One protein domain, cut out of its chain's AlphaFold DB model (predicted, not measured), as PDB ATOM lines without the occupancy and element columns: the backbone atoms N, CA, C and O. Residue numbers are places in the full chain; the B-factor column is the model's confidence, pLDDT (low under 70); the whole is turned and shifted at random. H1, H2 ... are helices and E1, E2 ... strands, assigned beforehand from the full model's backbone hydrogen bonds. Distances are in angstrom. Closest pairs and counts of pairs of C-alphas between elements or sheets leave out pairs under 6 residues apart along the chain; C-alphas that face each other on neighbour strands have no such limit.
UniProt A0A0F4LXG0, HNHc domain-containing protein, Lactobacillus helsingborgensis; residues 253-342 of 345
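This is residues 253 to 342 of the 345 residues of the protein "HNHc domain-containing protein" of Lactobacillus helsingborgensis (UniProt A0A0F4LXG0). Two short helices, H1 and H2, form a hairpin that covers one face of a strongly twisted sheet of four strands. After the last strand a long stretch with no named element, residues 290 to 321, runs round the sheet, pairing briefly with E3 and then with E1, before it reaches H1. The printed part has 90 residues, with the named elements E1, E2, E3, E4, H1 and H2 along it; the sheet has the order E1, E2, E3, E4, all antiparallel. The class is mixed, helices and strands, in two layers, helices on one face of a sheet. The whole is compact, with a radius of gyration of the C-alphas of 12.9 A, and rounded, spanning 35 by 33 by 28 A.

E1, residues 253 to 259, begins at C-alpha 253 (206.965, 193.022, 190.782) and is 18.9 A long from first to last C-alpha. E2, residues 262 to 271, measures 27.8 A, and E3, residues 274 to 284, measures 28.8 A. E4, residues 287 to 289, measures 6.2 A. H1, residues 322 to 331, begins at C-alpha 322 (207.144, 188.965, 186.166) and measures 14.4 A. H2, residues 334 to 341, measures 10.4 A and ends at C-alpha 341 (199.983, 180.418, 194.746).

The four strands form a meander, each strand the antiparallel neighbour of the one before, and each successive pair is a hairpin. Between E1 and E2, N 255 and O 266 are 2.9 A apart, within hydrogen-bond range. Between E2 and E3, N 267 and O 279 are within range at 2.8 A. Between E3 and E4, N 284 and O 287 are within range at 2.8 A. The pairing of E3 is staggered: residues 274 to 281 pair with E2 and residues 282 to 284 with E4. H1 and H2 are on the same face of the sheet, at heights over the sheet of 8.7 A and 8.8 A. H1 runs across the strands, at 68 degrees to E2 on the local plane; the closest C-alphas of H1 and E1 are those of Asp 322 and Phe 254, 6.0 A apart. H2 also runs across, at 86 degrees to E2 on the local plane; its closest C-alpha pair with E2 is Leu 341 and Tyr 263, 5.7 A. H1 and H2 touch, with the C-alphas of Glu 328 and Ile 337 closest at 7.4 A. They run opposite ways at a shallow tilt of 29 degrees, a helical hairpin. In both helices every O i to N i+4 pair is within hydrogen-bond range.

The C-alphas farthest apart, those of Cys 295 and Gly 317, are 38.3 A from each other. The printed part has no cut. The link from E4 to H1 is long, with 32 residues; the other links are tight. In it, residues 301 to 302 pair with 278 to 279 of E3, and residues 311 to 312 with 255 to 256 of E1, both antiparallel. The mean pLDDT of the printed part is 82.7, and residues 270 to 275 and 292 to 298 are under 70.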
ATOM      1  N   HIS A 253     206.556 194.364 190.383       87.19
ATOM      2  CA  HIS A 253     206.965 193.022 190.782       87.19
ATOM      3  C   HIS A 253     205.775 192.265 191.350       87.19
ATOM      4  O   HIS A 253     204.975 192.836 192.099       87.19
ATOM      5  N   PHE A 254     205.658 190.992 190.991       91.94
ATOM      6  CA  PHE A 254     204.636 190.110 191.523       91.94
ATOM      7  C   PHE A 254     205.165 189.308 192.705       91.94
ATOM      8  O   PHE A 254     206.266 188.766 192.678       91.94
ATOM      9  N   TYR A 255     204.327 189.211 193.726       94.62
ATOM     10  CA  TYR A 255     204.559 188.414 194.919       94.62
ATOM     11  C   TYR A 255     203.292 187.634 195.233       94.62
ATOM     12  O   TYR A 255     202.207 187.940 194.724       94.62
ATOM     13  N   LYS A 256     203.422 186.648 196.109       94.69
ATOM     14  CA  LYS A 256     202.287 186.124 196.853       94.69
ATOM     15  C   LYS A 256     202.413 186.561 198.308       94.69
ATOM     16  O   LYS A 256     203.521 186.666 198.822       94.69
ATOM     17  N   ILE A 257     201.283 186.845 198.938       92.88
ATOM     18  CA  ILE A 257     201.199 187.109 200.379       92.88
ATOM     19  C   ILE A 257     200.259 186.097 201.009       92.88
ATOM     20  O   ILE A 257     199.288 185.694 200.363       92.88
ATOM     21  N   ARG A 258     200.541 185.689 202.245       90.88
ATOM     22  CA  ARG A 258     199.687 184.782 203.012       90.88
ATOM     23  C   ARG A 258     198.842 185.582 204.000       90.88
ATOM     24  O   ARG A 258     199.392 186.272 204.848       90.88
ATOM     25  N   ARG A 259     197.518 185.455 203.920       87.62
ATOM     26  CA  ARG A 259     196.552 186.019 204.880       87.62
ATOM     27  C   ARG A 259     195.464 184.998 205.150       87.62
ATOM     28  O   ARG A 259     195.022 184.343 204.214       87.62
ATOM     29  N   ASP A 260     195.087 184.810 206.410       86.88
ATOM     30  CA  ASP A 260     194.037 183.862 206.815       86.88
ATOM     31  C   ASP A 260     194.180 182.458 206.191       86.88
ATOM     32  O   ASP A 260     193.216 181.845 205.738       86.88
ATOM     33  N   ASN A 261     195.416 181.940 206.135       86.81
ATOM     34  CA  ASN A 261     195.764 180.663 205.486       86.81
ATOM     35  C   ASN A 261     195.481 180.584 203.975       86.81
ATOM     36  O   ASN A 261     195.437 179.494 203.410       86.81
ATOM     37  N   GLN A 262     195.343 181.723 203.304       89.25
ATOM     38  CA  GLN A 262     195.189 181.820 201.858       89.25
ATOM     39  C   GLN A 262     196.316 182.641 201.242       89.25
ATOM     40  O   GLN A 262     196.779 183.630 201.813       89.25
ATOM     41  N   TYR A 263     196.754 182.230 200.053       92.75
ATOM     42  CA  TYR A 263     197.711 182.990 199.262       92.75
ATOM     43  C   TYR A 263     197.002 183.910 198.277       92.75
ATOM     44  O   TYR A 263     196.167 183.480 197.479       92.75
ATOM     45  N   TYR A 264     197.415 185.171 198.269       91.88
ATOM     46  CA  TYR A 264     196.933 186.172 197.335       91.88
ATOM     47  C   TYR A 264     198.047 186.590 196.391       91.88
ATOM     48  O   TYR A 264     199.152 186.910 196.824       91.88
ATOM     49  N   LEU A 265     197.740 186.643 195.095       94.12
ATOM     50  CA  LEU A 265     198.620 187.266 194.116       94.12
ATOM     51  C   LEU A 265     198.573 188.780 194.312       94.12
ATOM     52  O   LEU A 265     197.525 189.402 194.128       94.12
ATOM     53  N   VAL A 266     199.716 189.382 194.618       92.06
ATOM     54  CA  VAL A 266     199.851 190.831 194.720       92.06
ATOM     55  C   VAL A 266     200.888 191.347 193.745       92.06
ATOM     56  O   VAL A 266     201.862 190.681 193.397       92.06
ATOM     57  N   ARG A 267     200.681 192.579 193.301       89.56
ATOM     58  CA  ARG A 267     201.646 193.315 192.497       89.56
ATOM     59  C   ARG A 267     202.077 194.544 193.268       89.56
ATOM     60  O   ARG A 267     201.257 195.426 193.516       89.56
ATOM     61  N   LYS A 268     203.362 194.610 193.597       87.19
ATOM     62  CA  LYS A 268     204.017 195.833 194.056       87.19
ATOM     63  C   LYS A 268     204.205 196.747 192.858       87.19
ATOM     64  O   LYS A 268     204.689 196.297 191.821       87.19
ATOM     65  N   GLN A 269     203.837 198.011 192.990       77.88
ATOM     66  CA  GLN A 269     203.994 199.016 191.950       77.88
ATOM     67  C   GLN A 269     204.596 200.287 192.536       77.88
ATOM     68  O   GLN A 269     204.017 200.914 193.415       77.88
ATOM     69  N   GLY A 270     205.747 200.693 192.013       69.00
ATOM     70  CA  GLY A 270     206.272 202.043 192.148       69.00
ATOM     71  C   GLY A 270     205.760 202.907 191.002       69.00
ATOM     72  O   GLY A 270     205.833 202.534 189.831       69.00
ATOM     73  N   ASN A 271     205.250 204.091 191.300       62.81
ATOM     74  CA  ASN A 271     204.972 205.072 190.259       62.81
ATOM     75  C   ASN A 271     205.968 206.224 190.421       62.81
ATOM     76  O   ASN A 271     206.425 206.460 191.530       62.81
ATOM     77  N   PHE A 272     206.390 206.883 189.336       53.34
ATOM     78  CA  PHE A 272     207.633 207.685 189.281       53.34
ATOM     79  C   PHE A 272     207.882 208.640 190.461       53.34
ATOM     80  O   PHE A 272     209.044 208.885 190.789       53.34
ATOM     81  N   TYR A 273     206.808 209.171 191.048       54.75
ATOM     82  CA  TYR A 273     206.820 210.128 192.154       54.75
ATOM     83  C   TYR A 273     206.210 209.586 193.441       54.75
ATOM     84  O   TYR A 273     206.287 210.278 194.445       54.75
ATOM     85  N   PHE A 274     205.598 208.403 193.410       57.66
ATOM     86  CA  PHE A 274     204.768 207.881 194.486       57.66
ATOM     87  C   PHE A 274     205.469 206.743 195.214       57.66
ATOM     88  O   PHE A 274     206.215 205.965 194.612       57.66
ATOM     89  N   ASN A 275     205.176 206.624 196.509       66.25
ATOM     90  CA  ASN A 275     205.557 205.458 197.293       66.25
ATOM     91  C   ASN A 275     205.037 204.181 196.620       66.25
ATOM     92  O   ASN A 275     204.020 204.194 195.917       66.25
ATOM     93  N   SER A 276     205.764 203.080 196.818       73.25
ATOM     94  CA  SER A 276     205.301 201.781 196.333       73.25
ATOM     95  C   SER A 276     203.941 201.465 196.949       73.25
ATOM     96  O   SER A 276     203.744 201.670 198.141       73.25
ATOM     97  N   TYR A 277     203.018 200.959 196.144       78.56
ATOM     98  CA  TYR A 277     201.725 200.457 196.597       78.56
ATOM     99  C   TYR A 277     201.524 199.033 196.100       78.56
ATOM    100  O   TYR A 277     202.230 198.570 195.198       78.56
ATOM    101  N   PHE A 278     200.550 198.343 196.679       84.69
ATOM    102  CA  PHE A 278     200.251 196.962 196.345       84.69
ATOM    103  C   PHE A 278     198.839 196.861 195.796       84.69
ATOM    104  O   PHE A 278     197.904 197.459 196.323       84.69
ATOM    105  N   THR A 279     198.689 196.102 194.716       85.62
ATOM    106  CA  THR A 279     197.377 195.730 194.189       85.62
ATOM    107  C   THR A 279     197.188 194.238 194.327       85.62
ATOM    108  O   THR A 279     198.059 193.483 193.891       85.62
ATOM    109  N   ILE A 280     196.052 193.822 194.864       87.19
ATOM    110  CA  ILE A 280     195.685 192.418 194.996       87.19
ATOM    111  C   ILE A 280     194.916 191.957 193.757       87.19
ATOM    112  O   ILE A 280     194.123 192.698 193.171       87.19
ATOM    113  N   TYR A 281     195.187 190.736 193.310       88.62
ATOM    114  CA  TYR A 281     194.464 190.093 192.224       88.62
ATOM    115  C   TYR A 281     193.514 189.055 192.804       88.62
ATOM    116  O   TYR A 281     193.929 188.115 193.476       88.62
ATOM    117  N   LYS A 282     192.236 189.200 192.474       86.25
ATOM    118  CA  LYS A 282     191.166 188.295 192.870       86.25
ATOM    119  C   LYS A 282     190.752 187.396 191.734       86.25
ATOM    120  O   LYS A 282     190.681 187.828 190.586       86.25
ATOM    121  N   LYS A 283     190.427 186.154 192.064       87.94
ATOM    122  CA  LYS A 283     189.882 185.200 191.108       87.94
ATOM    123  C   LYS A 283     188.372 185.410 190.979       87.94
ATOM    124  O   LYS A 283     187.616 185.032 191.861       87.94
ATOM    125  N   ILE A 284     187.940 185.985 189.861       82.25
ATOM    126  CA  ILE A 284     186.529 186.195 189.513       82.25
ATOM    127  C   ILE A 284     186.252 185.422 188.224       82.25
ATOM    128  O   ILE A 284     186.955 185.606 187.232       82.25
ATOM    129  N   CYS A 285     185.262 184.526 188.235       85.00
ATOM    130  CA  CYS A 285     184.887 183.706 187.071       85.00
ATOM    131  C   CYS A 285     186.092 183.010 186.397       85.00
ATOM    132  O   CYS A 285     186.277 183.115 185.186       85.00
ATOM    133  N   GLN A 286     186.936 182.331 187.187       86.88
ATOM    134  CA  GLN A 286     188.162 181.655 186.719       86.88
ATOM    135  C   GLN A 286     189.207 182.588 186.086       86.88
ATOM    136  O   GLN A 286     190.019 182.165 185.266       86.88
ATOM    137  N   LYS A 287     189.222 183.863 186.480       86.31
ATOM    138  CA  LYS A 287     190.206 184.835 186.011       86.31
ATOM    139  C   LYS A 287     190.716 185.694 187.150       86.31
ATOM    140  O   LYS A 287     189.934 186.312 187.862       86.31
ATOM    141  N   TYR A 288     192.034 185.799 187.266       88.31
ATOM    142  CA  TYR A 288     192.644 186.760 188.174       88.31
ATOM    143  C   TYR A 288     192.516 188.179 187.613       88.31
ATOM    144  O   TYR A 288     192.930 188.477 186.488       88.31
ATOM    145  N   THR A 289     191.914 189.060 188.400       82.25
ATOM    146  CA  THR A 289     191.654 190.455 188.070       82.25
ATOM    147  C   THR A 289     191.961 191.325 189.277       82.25
ATOM    148  O   THR A 289     191.680 190.956 190.408       82.25
ATOM    149  N   ASN A 290     192.557 192.488 189.052       79.38
ATOM    150  CA  ASN A 290     192.865 193.439 190.113       79.38
ATOM    151  C   ASN A 290     191.835 194.574 190.180       79.38
ATOM    152  O   ASN A 290     192.205 195.674 190.557       79.38
ATOM    153  N   ARG A 291     190.602 194.337 189.720       73.31
ATOM    154  CA  ARG A 291     189.489 195.298 189.648       73.31
ATOM    155  C   ARG A 291     188.153 194.582 189.821       73.31
ATOM    156  O   ARG A 291     188.093 193.401 189.462       73.31
ATOM    157  N   ASP A 292     187.127 195.304 190.269       51.12
ATOM    158  CA  ASP A 292     185.842 194.706 190.668       51.12
ATOM    159  C   ASP A 292     185.044 194.088 189.530       51.12
ATOM    160  O   ASP A 292     184.473 193.016 189.663       51.12
ATOM    161  N   ASP A 293     185.104 194.662 188.343       54.12
ATOM    162  CA  ASP A 293     184.518 194.075 187.150       54.12
ATOM    163  C   ASP A 293     185.073 194.793 185.913       54.12
ATOM    164  O   ASP A 293     186.050 195.551 185.973       54.12
ATOM    165  N   TRP A 294     184.487 194.536 184.744       47.94
ATOM    166  CA  TRP A 294     184.867 195.269 183.537       47.94
ATOM    167  C   TRP A 294     184.519 196.767 183.638       47.94
ATOM    168  O   TRP A 294     185.231 197.599 183.074       47.94
ATOM    169  N   CYS A 295     183.442 197.125 184.331       46.28
ATOM    170  CA  CYS A 295     182.772 198.414 184.181       46.28
ATOM    171  C   CYS A 295     183.288 199.497 185.138       46.28
ATOM    172  O   CYS A 295     183.384 200.654 184.738       46.28
ATOM    173  N   SER A 296     183.672 199.126 186.357       53.81
ATOM    174  CA  SER A 296     184.083 200.044 187.429       53.81
ATOM    175  C   SER A 296     185.513 200.579 187.265       53.81
ATOM    176  O   SER A 296     185.805 201.719 187.607       53.81
ATOM    177  N   GLY A 297     186.434 199.786 186.702       58.19
ATOM    178  CA  GLY A 297     187.798 200.230 186.371       58.19
ATOM    179  C   GLY A 297     188.737 200.499 187.562       58.19
ATOM    180  O   GLY A 297     189.905 200.833 187.331       58.19
ATOM    181  N   TYR A 298     188.277 200.317 188.800       66.94
ATOM    182  CA  TYR A 298     189.034 200.591 190.024       66.94
ATOM    183  C   TYR A 298     189.916 199.430 190.455       66.94
ATOM    184  O   TYR A 298     189.547 198.281 190.251       66.94
ATOM    185  N   GLN A 299     191.085 199.713 191.034       71.69
ATOM    186  CA  GLN A 299     192.003 198.656 191.445       71.69
ATOM    187  C   GLN A 299     191.762 198.211 192.887       71.69
ATOM    188  O   GLN A 299     191.566 199.047 193.770       71.69
ATOM    189  N   PHE A 300     191.851 196.906 193.148       71.25
ATOM    190  CA  PHE A 300     191.918 196.396 194.514       71.25
ATOM    191  C   PHE A 300     193.298 196.714 195.073       71.25
ATOM    192  O   PHE A 300     194.282 196.036 194.775       71.25
ATOM    193  N   ILE A 301     193.385 197.797 195.823       78.25
ATOM    194  CA  ILE A 301     194.615 198.207 196.477       78.25
ATOM    195  C   ILE A 301     194.611 197.626 197.876       78.25
ATOM    196  O   ILE A 301     193.576 197.609 198.538       78.25
ATOM    197  N   THR A 302     195.774 197.164 198.311       76.44
ATOM    198  CA  THR A 302     195.939 196.607 199.641       76.44
ATOM    199  C   THR A 302     197.070 197.293 200.388       76.44
ATOM    200  O   THR A 302     198.097 197.648 199.800       76.44
ATOM    201  N   SER A 303     196.849 197.517 201.679       78.62
ATOM    202  CA  SER A 303     197.903 197.827 202.635       78.62
ATOM    203  C   SER A 303     198.703 196.561 202.927       78.62
ATOM    204  O   SER A 303     198.172 195.459 202.814       78.62
ATOM    205  N   LEU A 304     199.982 196.694 203.271       78.69
ATOM    206  CA  LEU A 304     200.736 195.610 203.900       78.69
ATOM    207  C   LEU A 304     200.956 195.981 205.362       78.69
ATOM    208  O   LEU A 304     201.365 197.102 205.652       78.69
ATOM    209  N   SER A 305     200.662 195.047 206.250       74.25
ATOM    210  CA  SER A 305     201.037 195.082 207.657       74.25
ATOM    211  C   SER A 305     202.477 194.604 207.838       74.25
ATOM    212  O   SER A 305     203.029 193.933 206.965       74.25
ATOM    213  N   ASP A 306     203.065 194.882 209.001       71.38
ATOM    214  CA  ASP A 306     204.409 194.401 209.354       71.38
ATOM    215  C   ASP A 306     204.518 192.863 209.360       71.38
ATOM    216  O   ASP A 306     205.611 192.321 209.224       71.38
ATOM    217  N   ASN A 307     203.384 192.159 209.475       73.94
ATOM    218  CA  ASN A 307     203.311 190.698 209.453       73.94
ATOM    219  C   ASN A 307     203.143 190.115 208.039       73.94
ATOM    220  O   ASN A 307     203.180 188.897 207.875       73.94
ATOM    221  N   ASP A 308     202.909 190.946 207.018       83.31
ATOM    222  CA  ASP A 308     202.736 190.456 205.654       83.31
ATOM    223  C   ASP A 308     204.093 190.157 205.012       83.31
ATOM    224  O   ASP A 308     204.803 191.046 204.533       83.31
ATOM    225  N   GLU A 309     204.438 188.874 204.941       88.44
ATOM    226  CA  GLU A 309     205.628 188.423 204.233       88.44
ATOM    227  C   GLU A 309     205.386 188.389 202.716       88.44
ATOM    228  O   GLU A 309     204.530 187.668 202.196       88.44
ATOM    229  N   LEU A 310     206.165 189.190 201.983       91.44
ATOM    230  CA  LEU A 310     206.199 189.153 200.523       91.44
ATOM    231  C   LEU A 310     207.028 187.958 200.055       91.44
ATOM    232  O   LEU A 310     208.259 188.005 200.051       91.44
ATOM    233  N   GLU A 311     206.357 186.917 199.576       94.31
ATOM    234  CA  GLU A 311     207.024 185.744 199.028       94.31
ATOM    235  C   GLU A 311     207.181 185.858 197.500       94.31
ATOM    236  O   GLU A 311     206.216 186.177 196.786       94.31
ATOM    237  N   PRO A 312     208.373 185.567 196.943       95.00
ATOM    238  CA  PRO A 312     208.527 185.451 195.503       95.00
ATOM    239  C   PRO A 312     207.710 184.266 194.983       95.00
ATOM    240  O   PRO A 312     207.615 183.210 195.609       95.00
ATOM    241  N   ILE A 313     207.148 184.416 193.788       95.50
ATOM    242  CA  ILE A 313     206.395 183.338 193.150       95.50
ATOM    243  C   ILE A 313     207.390 182.382 192.492       95.50
ATOM    244  O   ILE A 313     208.141 182.774 191.594       95.50
ATOM    245  N   VAL A 314     207.405 181.127 192.939       94.62
ATOM    246  CA  VAL A 314     208.372 180.110 192.510       94.62
ATOM    247  C   VAL A 314     207.694 178.936 191.810       94.62
ATOM    248  O   VAL A 314     206.586 178.537 192.150       94.62
ATOM    249  N   LYS A 315     208.389 178.346 190.836       94.50
ATOM    250  CA  LYS A 315     208.030 177.076 190.199       94.50
ATOM    251  C   LYS A 315     209.276 176.206 190.109       94.50
ATOM    252  O   LYS A 315     210.274 176.624 189.523       94.50
ATOM    253  N   ASN A 316     209.221 175.002 190.679       93.06
ATOM    254  CA  ASN A 316     210.349 174.060 190.729       93.06
ATOM    255  C   ASN A 316     211.629 174.705 191.306       93.06
ATOM    256  O   ASN A 316     212.701 174.623 190.704       93.06
ATOM    257  N   GLY A 317     211.494 175.435 192.419       92.31
ATOM    258  CA  GLY A 317     212.607 176.121 193.091       92.31
ATOM    259  C   GLY A 317     213.164 177.354 192.366       92.31
ATOM    260  O   GLY A 317     214.141 177.936 192.828       92.31
ATOM    261  N   LYS A 318     212.575 177.776 191.239       95.44
ATOM    262  CA  LYS A 318     213.005 178.965 190.485       95.44
ATOM    263  C   LYS A 318     211.944 180.054 190.525       95.44
ATOM    264  O   LYS A 318     210.770 179.776 190.293       95.44
ATOM    265  N   VAL A 319     212.368 181.296 190.762       95.44
ATOM    266  CA  VAL A 319     211.488 182.473 190.701       95.44
ATOM    267  C   VAL A 319     210.948 182.636 189.281       95.44
ATOM    268  O   VAL A 319     211.706 182.613 188.308       95.44
ATOM    269  N   ILE A 320     209.633 182.788 189.163       95.00
ATOM    270  CA  ILE A 320     208.962 183.018 187.886       95.00
ATOM    271  C   ILE A 320     209.165 184.487 187.488       95.00
ATOM    272  O   ILE A 320     208.833 185.375 188.269       95.00
ATOM    273  N   PRO A 321     209.667 184.784 186.276       93.00
ATOM    274  CA  PRO A 321     209.768 186.159 185.798       93.00
ATOM    275  C   PRO A 321     208.406 186.865 185.745       93.00
ATOM    276  O   PRO A 321     207.438 186.312 185.217       93.00
ATOM    277  N   ASP A 322     208.361 188.133 186.166       87.19
ATOM    278  CA  ASP A 322     207.144 188.965 186.166       87.19
ATOM    279  C   ASP A 322     206.439 189.011 184.796       87.19
ATOM    280  O   ASP A 322     205.214 189.082 184.702       87.19
ATOM    281  N   SER A 323     207.205 188.939 183.701       82.31
ATOM    282  CA  SER A 323     206.674 188.917 182.332       82.31
ATOM    283  C   SER A 323     205.853 187.665 182.014       82.31
ATOM    284  O   SER A 323     204.914 187.741 181.219       82.31
ATOM    285  N   ILE A 324     206.181 186.525 182.628       89.50
ATOM    286  CA  ILE A 324     205.427 185.277 182.483       89.50
ATOM    287  C   ILE A 324     204.124 185.374 183.278       89.50
ATOM    288  O   ILE A 324     203.068 185.033 182.750       89.50
ATOM    289  N   ILE A 325     204.177 185.915 184.498       90.50
ATOM    290  CA  ILE A 325     202.993 186.106 185.348       90.50
ATOM    291  C   ILE A 325     201.988 187.046 184.671       90.50
ATOM    292  O   ILE A 325     200.815 186.707 184.519       90.50
ATOM    293  N   GLU A 326     202.458 188.189 184.164       84.81
ATOM    294  CA  GLU A 326     201.633 189.136 183.403       84.81
ATOM    295  C   GLU A 326     201.025 188.480 182.144       84.81
ATOM    296  O   GLU A 326     199.874 188.751 181.792       84.81
ATOM    297  N   SER A 327     201.763 187.597 181.462       82.75
ATOM    298  CA  SER A 327     201.262 186.859 180.292       82.75
ATOM    299  C   SER A 327     200.083 185.947 180.651       82.75
ATOM    300  O   SER A 327     199.050 185.988 179.979       82.75
ATOM    301  N   GLU A 328     200.183 185.180 181.738       89.06
ATOM    302  CA  GLU A 328     199.098 184.292 182.182       89.06
ATOM    303  C   GLU A 328     197.874 185.068 182.692       89.06
ATOM    304  O   GLU A 328     196.735 184.717 182.361       89.06
ATOM    305  N   LEU A 329     198.087 186.193 183.385       85.94
ATOM    306  CA  LEU A 329     197.019 187.131 183.752       85.94
ATOM    307  C   LEU A 329     196.255 187.650 182.524       85.94
ATOM    308  O   LEU A 329     195.022 187.759 182.535       85.94
ATOM    309  N   ASN A 330     196.972 187.954 181.439       79.19
ATOM    310  CA  ASN A 330     196.369 188.435 180.199       79.19
ATOM    311  C   ASN A 330     195.568 187.344 179.480       79.19
ATOM    312  O   ASN A 330     194.452 187.622 179.029       79.19
ATOM    313  N   LYS A 331     196.083 186.109 179.452       83.50
ATOM    314  CA  LYS A 331     195.364 184.932 178.934       83.50
ATOM    315  C   LYS A 331     194.132 184.582 179.772       83.50
ATOM    316  O   LYS A 331     193.190 183.998 179.251       83.50
ATOM    317  N   GLY A 332     194.111 184.976 181.047       83.69
ATOM    318  CA  GLY A 332     193.054 184.612 181.989       83.69
ATOM    319  C   GLY A 332     193.139 183.153 182.430       83.69
ATOM    320  O   GLY A 332     192.115 182.540 182.700       83.69
ATOM    321  N   ASN A 333     194.348 182.598 182.478       87.44
ATOM    322  CA  ASN A 333     194.599 181.210 182.842       87.44
ATOM    323  C   ASN A 333     194.715 181.071 184.371       87.44
ATOM    324  O   ASN A 333     195.818 181.072 184.921       87.44
ATOM    325  N   ALA A 334     193.578 181.015 185.073       91.44
ATOM    326  CA  ALA A 334     193.601 180.972 186.535       91.44
ATOM    327  C   ALA A 334     194.238 179.700 187.100       91.44
ATOM    328  O   ALA A 334     194.958 179.822 188.078       91.44
ATOM    329  N   SER A 335     194.069 178.530 186.473       93.31
ATOM    330  CA  SER A 335     194.627 177.268 186.994       93.31
ATOM    331  C   SER A 335     196.151 177.294 187.103       93.31
ATOM    332  O   SER A 335     196.728 176.769 188.051       93.31
ATOM    333  N   THR A 336     196.817 177.952 186.152       94.75
ATOM    334  CA  THR A 336     198.271 178.127 186.201       94.75
ATOM    335  C   THR A 336     198.681 179.034 187.356       94.75
ATOM    336  O   THR A 336     199.616 178.701 188.078       94.75
ATOM    337  N   ILE A 337     197.955 180.131 187.585       94.69
ATOM    338  CA  ILE A 337     198.217 181.030 188.716       94.69
ATOM    339  C   ILE A 337     197.901 180.332 190.046       94.69
ATOM    340  O   ILE A 337     198.716 180.412 190.959       94.69
ATOM    341  N   ASP A 338     196.795 179.587 190.143       94.81
ATOM    342  CA  ASP A 338     196.442 178.799 191.331       94.81
ATOM    343  C   ASP A 338     197.594 177.854 191.705       94.81
ATOM    344  O   ASP A 338     197.993 177.791 192.863       94.81
ATOM    345  N   SER A 339     198.186 177.168 190.716       94.81
ATOM    346  CA  SER A 339     199.320 176.257 190.934       94.81
ATOM    347  C   SER A 339     200.598 176.949 191.419       94.81
ATOM    348  O   SER A 339     201.490 176.290 191.939       94.81
ATOM    349  N   TRP A 340     200.718 178.263 191.214       95.12
ATOM    350  CA  TRP A 340     201.854 179.052 191.687       95.12
ATOM    351  C   TRP A 340     201.623 179.650 193.074       95.12
ATOM    352  O   TRP A 340     202.585 179.933 193.785       95.12
ATOM    353  N   LEU A 341     200.361 179.890 193.436       93.25
ATOM    354  CA  LEU A 341     199.983 180.418 194.746       93.25
ATOM    355  C   LEU A 341     199.864 179.309 195.788       93.25
ATOM    356  O   LEU A 341     200.291 179.496 196.924       93.25
ATOM    357  N   ASN A 342     199.328 178.155 195.397       85.62
ATOM    358  CA  ASN A 342     199.203 177.003 196.272       85.62
ATOM    359  C   ASN A 342     200.558 176.307 196.374       85.62
ATOM    360  O   ASN A 342     201.010 175.653 195.432       85.62
TER     361      ASN A 342